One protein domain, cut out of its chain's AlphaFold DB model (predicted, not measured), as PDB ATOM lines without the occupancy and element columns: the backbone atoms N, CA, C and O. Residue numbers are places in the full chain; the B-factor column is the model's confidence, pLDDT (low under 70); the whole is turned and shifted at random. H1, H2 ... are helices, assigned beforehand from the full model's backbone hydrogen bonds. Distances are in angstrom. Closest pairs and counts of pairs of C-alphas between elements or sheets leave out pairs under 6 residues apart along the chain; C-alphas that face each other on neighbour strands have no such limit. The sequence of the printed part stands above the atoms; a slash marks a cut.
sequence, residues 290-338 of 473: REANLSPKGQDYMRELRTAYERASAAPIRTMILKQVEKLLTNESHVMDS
ATOM      1  N   ARG A 290     -43.046 -23.283  24.750       71.81
ATOM      2  CA  ARG A 290     -43.499 -23.759  26.066       71.81
ATOM      3  C   ARG A 290     -42.368 -23.856  27.089       71.81
ATOM      4  O   ARG A 290     -42.629 -23.821  28.287       71.81
ATOM      5  N   GLU A 291     -41.116 -23.913  26.637       75.75
ATOM      6  CA  GLU A 291     -39.939 -23.935  27.507       75.75
ATOM      7  C   GLU A 291     -39.772 -22.635  28.303       75.75
ATOM      8  O   GLU A 291     -39.195 -22.650  29.389       75.75
ATOM      9  N   ALA A 292     -40.314 -21.516  27.806       76.31
ATOM     10  CA  ALA A 292     -40.298 -20.239  28.516       76.31
ATOM     11  C   ALA A 292     -41.145 -20.261  29.803       76.31
ATOM     12  O   ALA A 292     -40.866 -19.502  30.729       76.31
ATOM     13  N   ASN A 293     -42.134 -21.157  29.875       76.50
ATOM     14  CA  ASN A 293     -43.040 -21.297  31.017       76.50
ATOM     15  C   ASN A 293     -42.564 -22.346  32.033       76.50
ATOM     16  O   ASN A 293     -43.216 -22.550  33.057       76.50
ATOM     17  N   LEU A 294     -41.445 -23.021  31.757       72.75
ATOM     18  CA  LEU A 294     -40.854 -23.967  32.694       72.75
ATOM     19  C   LEU A 294     -40.309 -23.243  33.923       72.75
ATOM     20  O   LEU A 294     -39.898 -22.079  33.866       72.75
ATOM     21  N   SER A 295     -40.239 -23.975  35.032       79.25
ATOM     22  CA  SER A 295     -39.537 -23.509  36.226       79.25
ATOM     23  C   SER A 295     -38.070 -23.161  35.894       79.25
ATOM     24  O   SER A 295     -37.504 -23.752  34.973       79.25
ATOM     25  N   PRO A 296     -37.379 -22.276  36.644       79.62
ATOM     26  CA  PRO A 296     -35.962 -21.979  36.394       79.62
ATOM     27  C   PRO A 296     -35.078 -23.238  36.322       79.62
ATOM     28  O   PRO A 296     -34.187 -23.326  35.481       79.62
ATOM     29  N   LYS A 297     -35.397 -24.260  37.130       72.88
ATOM     30  CA  LYS A 297     -34.742 -25.576  37.084       72.88
ATOM     31  C   LYS A 297     -35.110 -26.383  35.834       72.88
ATOM     32  O   LYS A 297     -34.240 -27.033  35.264       72.88
ATOM     33  N   GLY A 298     -36.367 -26.338  35.391       76.94
ATOM     34  CA  GLY A 298     -36.799 -26.928  34.122       76.94
ATOM     35  C   GLY A 298     -36.105 -26.279  32.917       76.94
ATOM     36  O   GLY A 298     -35.699 -26.978  31.992       76.94
ATOM     37  N   GLN A 299     -35.862 -24.965  32.966       79.06
ATOM     38  CA  GLN A 299     -35.111 -24.227  31.943       79.06
ATOM     39  C   GLN A 299     -33.611 -24.566  31.932       79.06
ATOM     40  O   GLN A 299     -33.015 -24.663  30.856       79.06
ATOM     41  N   ASP A 300     -32.984 -24.742  33.103       76.94
ATOM     42  CA  ASP A 300     -31.606 -25.251  33.217       76.94
ATOM     43  C   ASP A 300     -31.499 -26.658  32.611       76.94
ATOM     44  O   ASP A 300     -30.642 -26.919  31.767       76.94
ATOM     45  N   TYR A 301     -32.440 -27.538  32.956       77.00
ATOM     46  CA  TYR A 301     -32.474 -28.911  32.460       77.00
ATOM     47  C   TYR A 301     -32.709 -28.991  30.940       77.00
ATOM     48  O   TYR A 301     -32.034 -29.751  30.246       77.00
ATOM     49  N   MET A 302     -33.583 -28.148  30.374       78.19
ATOM     50  CA  MET A 302     -33.763 -28.040  28.917       78.19
ATOM     51  C   MET A 302     -32.495 -27.572  28.186       78.19
ATOM     52  O   MET A 302     -32.207 -28.049  27.085       78.19
ATOM     53  N   ARG A 303     -31.695 -26.684  28.795       81.19
ATOM     54  CA  ARG A 303     -30.390 -26.269  28.241       81.19
ATOM     55  C   ARG A 303     -29.374 -27.410  28.239       81.19
ATOM     56  O   ARG A 303     -28.652 -27.585  27.253       81.19
ATOM     57  N   GLU A 304     -29.331 -28.204  29.304       80.56
ATOM     58  CA  GLU A 304     -28.472 -29.390  29.378       80.56
ATOM     59  C   GLU A 304     -28.880 -30.450  28.345       80.56
ATOM     60  O   GLU A 304     -28.018 -30.989  27.646       80.56
ATOM     61  N   LEU A 305     -30.185 -30.688  28.164       76.44
ATOM     62  CA  LEU A 305     -30.704 -31.617  27.155       76.44
ATOM     63  C   LEU A 305     -30.412 -31.158  25.721       76.44
ATOM     64  O   LEU A 305     -30.016 -31.986  24.898       76.44
ATOM     65  N   ARG A 306     -30.530 -29.857  25.418       80.19
ATOM     66  CA  ARG A 306     -30.116 -29.295  24.116       80.19
ATOM     67  C   ARG A 306     -28.633 -29.543  23.846       80.19
ATOM     68  O   ARG A 306     -28.276 -30.071  22.796       80.19
ATOM     69  N   THR A 307     -27.788 -29.287  24.841       79.56
ATOM     70  CA  THR A 307     -26.342 -29.540  24.749       79.56
ATOM     71  C   THR A 307     -26.028 -31.028  24.545       79.56
ATOM     72  O   THR A 307     -25.128 -31.387  23.785       79.56
ATOM     73  N   ALA A 308     -26.769 -31.921  25.209       74.81
ATOM     74  CA  ALA A 308     -26.617 -33.365  25.051       74.81
ATOM     75  C   ALA A 308     -27.073 -33.851  23.664       74.81
ATOM     76  O   ALA A 308     -26.427 -34.726  23.088       74.81
ATOM     77  N   TYR A 309     -28.143 -33.271  23.112       77.56
ATOM     78  CA  TYR A 309     -28.649 -33.588  21.775       77.56
ATOM     79  C   TYR A 309     -27.651 -33.198  20.679       77.56
ATOM     80  O   TYR A 309     -27.359 -34.007  19.803       77.56
ATOM     81  N   GLU A 310     -27.072 -31.999  20.770       77.38
ATOM     82  CA  GLU A 310     -26.059 -31.509  19.824       77.38
ATOM     83  C   GLU A 310     -24.779 -32.358  19.841       77.38
ATOM     84  O   GLU A 310     -24.124 -32.529  18.814       77.38
ATOM     85  N   ARG A 311     -24.437 -32.947  20.996       75.62
ATOM     86  CA  ARG A 311     -23.289 -33.860  21.142       75.62
ATOM     87  C   ARG A 311     -23.606 -35.310  20.768       75.62
ATOM     88  O   ARG A 311     -22.683 -36.110  20.612       75.62
ATOM     89  N   ALA A 312     -24.879 -35.681  20.644       72.44
ATOM     90  CA  ALA A 312     -25.284 -37.053  20.375       72.44
ATOM     91  C   ALA A 312     -25.122 -37.398  18.883       72.44
ATOM     92  O   ALA A 312     -25.964 -37.074  18.039       72.44
ATOM     93  N   SER A 313     -24.063 -38.143  18.560       61.06
ATOM     94  CA  SER A 313     -23.823 -38.664  17.206       61.06
ATOM     95  C   SER A 313     -24.818 -39.764  16.807       61.06
ATOM     96  O   SER A 313     -25.169 -39.880  15.632       61.06
ATOM     97  N   ALA A 314     -25.344 -40.521  17.778       67.25
ATOM     98  CA  ALA A 314     -26.226 -41.661  17.546       67.25
ATOM     99  C   ALA A 314     -27.724 -41.288  17.555       67.25
ATOM    100  O   ALA A 314     -28.245 -40.739  18.529       67.25
ATOM    101  N   ALA A 315     -28.446 -41.672  16.496       60.50
ATOM    102  CA  ALA A 315     -29.884 -41.426  16.341       60.50
ATOM    103  C   ALA A 315     -30.772 -41.954  17.497       60.50
ATOM    104  O   ALA A 315     -31.674 -41.226  17.905       60.50
ATOM    105  N   PRO A 316     -30.519 -43.135  18.104       61.69
ATOM    106  CA  PRO A 316     -31.335 -43.622  19.224       61.69
ATOM    107  C   PRO A 316     -31.236 -42.744  20.478       61.69
ATOM    108  O   PRO A 316     -32.231 -42.526  21.171       61.69
ATOM    109  N   ILE A 317     -30.043 -42.200  20.748       61.69
ATOM    110  CA  ILE A 317     -29.801 -41.293  21.878       61.69
ATOM    111  C   ILE A 317     -30.547 -39.975  21.642       61.69
ATOM    112  O   ILE A 317     -31.211 -39.474  22.547       61.69
ATOM    113  N   ARG A 318     -30.541 -39.474  20.401       68.69
ATOM    114  CA  ARG A 318     -31.325 -38.298  19.992       68.69
ATOM    115  C   ARG A 318     -32.828 -38.494  20.213       68.69
ATOM    116  O   ARG A 318     -33.465 -37.650  20.836       68.69
ATOM    117  N   THR A 319     -33.392 -39.624  19.781       68.38
ATOM    118  CA  THR A 319     -34.821 -39.931  19.984       68.38
ATOM    119  C   THR A 319     -35.189 -40.040  21.464       68.38
ATOM    120  O   THR A 319     -36.274 -39.627  21.867       68.38
ATOM    121  N   MET A 320     -34.294 -40.581  22.291       71.12
ATOM    122  CA  MET A 320     -34.501 -40.651  23.736       71.12
ATOM    123  C   MET A 320     -34.523 -39.258  24.379       71.12
ATOM    124  O   MET A 320     -35.397 -38.994  25.204       71.12
ATOM    125  N   ILE A 321     -33.612 -38.365  23.977       69.06
ATOM    126  CA  ILE A 321     -33.556 -36.983  24.477       69.06
ATOM    127  C   ILE A 321     -34.829 -36.216  24.089       69.06
ATOM    128  O   ILE A 321     -35.451 -35.606  24.955       69.06
ATOM    129  N   LEU A 322     -35.292 -36.333  22.838       76.00
ATOM    130  CA  LEU A 322     -36.554 -35.724  22.387       76.00
ATOM    131  C   LEU A 322     -37.763 -36.174  23.225       76.00
ATOM    132  O   LEU A 322     -38.575 -35.351  23.641       76.00
ATOM    133  N   LYS A 323     -37.851 -37.470  23.551       75.75
ATOM    134  CA  LYS A 323     -38.918 -38.004  24.419       75.75
ATOM    135  C   LYS A 323     -38.837 -37.481  25.856       75.75
ATOM    136  O   LYS A 323     -39.864 -37.334  26.516       75.75
ATOM    137  N   GLN A 324     -37.633 -37.231  26.372       74.88
ATOM    138  CA  GLN A 324     -37.453 -36.658  27.710       74.88
ATOM    139  C   GLN A 324     -37.859 -35.184  27.759       74.88
ATOM    140  O   GLN A 324     -38.503 -34.780  28.726       74.88
ATOM    141  N   VAL A 325     -37.550 -34.422  26.707       73.31
ATOM    142  CA  VAL A 325     -38.016 -33.040  26.523       73.31
ATOM    143  C   VAL A 325     -39.547 -32.982  26.529       73.31
ATOM    144  O   VAL A 325     -40.138 -32.249  27.319       73.31
ATOM    145  N   GLU A 326     -40.203 -33.819  25.725       76.25
ATOM    146  CA  GLU A 326     -41.668 -33.873  25.643       76.25
ATOM    147  C   GLU A 326     -42.317 -34.235  26.991       76.25
ATOM    148  O   GLU A 326     -43.306 -33.629  27.413       76.25
ATOM    149  N   LYS A 327     -41.728 -35.189  27.718       76.19
ATOM    150  CA  LYS A 327     -42.205 -35.598  29.044       76.19
ATOM    151  C   LYS A 327     -42.063 -34.488  30.091       76.19
ATOM    152  O   LYS A 327     -42.910 -34.370  30.970       76.19
ATOM    153  N   LEU A 328     -40.994 -33.698  30.025       71.19
ATOM    154  CA  LEU A 328     -40.795 -32.579  30.946       71.19
ATOM    155  C   LEU A 328     -41.835 -31.485  30.695       71.19
ATOM    156  O   LEU A 328     -42.502 -31.056  31.633       71.19
ATOM    157  N   LEU A 329     -42.009 -31.103  29.427       70.75
ATOM    158  CA  LEU A 329     -42.968 -30.079  29.014       70.75
ATOM    159  C   LEU A 329     -44.403 -30.445  29.408       70.75
ATOM    160  O   LEU A 329     -45.130 -29.596  29.908       70.75
ATOM    161  N   THR A 330     -44.792 -31.710  29.235       73.00
ATOM    162  CA  THR A 330     -46.137 -32.197  29.592       73.00
ATOM    163  C   THR A 330     -46.359 -32.320  31.100       73.00
ATOM    164  O   THR A 330     -47.454 -32.046  31.588       73.00
ATOM    165  N   ASN A 331     -45.336 -32.713  31.863       68.25
ATOM    166  CA  ASN A 331     -45.455 -32.838  33.315       68.25
ATOM    167  C   ASN A 331     -45.503 -31.477  34.011       68.25
ATOM    168  O   ASN A 331     -46.339 -31.285  34.891       68.25
ATOM    169  N   GLU A 332     -44.627 -30.538  33.646       58.28
ATOM    170  CA  GLU A 332     -44.648 -29.208  34.263       58.28
ATOM    171  C   GLU A 332     -45.894 -28.416  33.844       58.28
ATOM    172  O   GLU A 332     -46.475 -27.746  34.697       58.28
ATOM    173  N   SER A 333     -46.395 -28.563  32.608       58.66
ATOM    174  CA  SER A 333     -47.668 -27.937  32.217       58.66
ATOM    175  C   SER A 333     -48.844 -28.461  33.047       58.66
ATOM    176  O   SER A 333     -49.649 -27.677  33.534       58.66
ATOM    177  N   HIS A 334     -48.902 -29.773  33.293       56.56
ATOM    178  CA  HIS A 334     -49.971 -30.377  34.091       56.56
ATOM    179  C   HIS A 334     -49.943 -29.941  35.566       56.56
ATOM    180  O   HIS A 334     -50.980 -29.871  36.224       56.56
ATOM    181  N   VAL A 335     -48.756 -29.633  36.095       52.38
ATOM    182  CA  VAL A 335     -48.596 -29.083  37.446       52.38
ATOM    183  C   VAL A 335     -49.034 -27.618  37.490       52.38
ATOM    184  O   VAL A 335     -49.694 -27.217  38.450       52.38
ATOM    185  N   MET A 336     -48.745 -26.831  36.452       48.47
ATOM    186  CA  MET A 336     -49.168 -25.428  36.375       48.47
ATOM    187  C   MET A 336     -50.686 -25.267  36.184       48.47
ATOM    188  O   MET A 336     -51.257 -24.343  36.754       48.47
ATOM    189  N   ASP A 337     -51.360 -26.211  35.514       48.97
ATOM    190  CA  ASP A 337     -52.833 -26.243  35.396       48.97
ATOM    191  C   ASP A 337     -53.553 -26.413  36.756       48.97
ATOM    192  O   ASP A 337     -54.745 -26.132  36.880       48.97
ATOM    193  N   SER A 338     -52.848 -26.886  37.793       42.34
ATOM    194  CA  SER A 338     -53.407 -27.127  39.134       42.34
ATOM    195  C   SER A 338     -53.330 -25.922  40.083       42.34
ATOM    196  O   SER A 338     -53.804 -26.008  41.218       42.34
TER     197      SER A 338
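What this domain is: This is residues 290 to 338 of the 473 residues of the protein "Hypothetical protein" of Compsopogon caeruleus (UniProt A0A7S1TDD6). A long helical hairpin makes this rod: H2 and H3 lie side by side and run opposite ways, joined by a tight turn at one end, and the short helix H1 packs on the opening residues of H2 near the far end of the hairpin. H3 is the longest helix and extends past the beginning of H2, so that its last residues and the tail to Ser 338 make one end of the rod. The printed part has 49 residues with three named helices, H1, H2 and H3 in that order along the chain, and no named strand; its class is all helix. It is only just compact, close to loose, with a radius of gyration of the C-alphas of 11.5 A, and the C-alphas span 38 by 17 by 12 A.

Where its parts are: Begin at C-alpha 290, at (-43.499, -23.759, 26.066), where H1 starts; it holds residues 290 to 293. After Leu 294 and Ser 295, find C-alpha 296 at (-35.962, -21.979, 36.394), the first of H2. H2 holds residues 296 to 311 and measures 23.1 A from first to last C-alpha. Residues 312 to 314 follow, and then H3 takes up residues 315 to 336, with 32.1 A from first to last C-alpha. Its last C-alpha, that of Met 336, stands at (-49.168, -25.428, 36.375).

How they stand to each other: Look first at H1 and H2, which touch; their closest C-alphas are those of Glu 291 and Gln 299, 6.6 A apart. H2 touches H1 with residues 298 to 302 alone. Going on along H2, you reach the helical hairpin of H2 and H3. These two helices touch, and their closest C-alphas are those of Tyr 309 and Arg 318, 5.7 A apart. Their lines stand at a shallow tilt of 12 degrees, and they run opposite ways. Now compare H1 with H3: they are close but not clearly touching, with the closest C-alphas, those of Arg 290 and Leu 329, 7.0 A apart. In the backbones of H2 and H3 every pair of O i and N i+4 is within hydrogen-bond range; H1, with 4 residues, is too short for such a pair, and its one pair of O i and N i+3 is within range.

The domain as a whole: The two C-alphas farthest apart are those of Ser 313 and Ser 338, at 38.6 A. The printed part has no cut, and the links from H1 to H2 and from H2 to H3 are both tight. In the B-factor column the mean pLDDT of the printed part is 70.6; look for values under 70 at residues 313 to 319, at residue 321 and at residues 331 to 338, where the model's confidence is low.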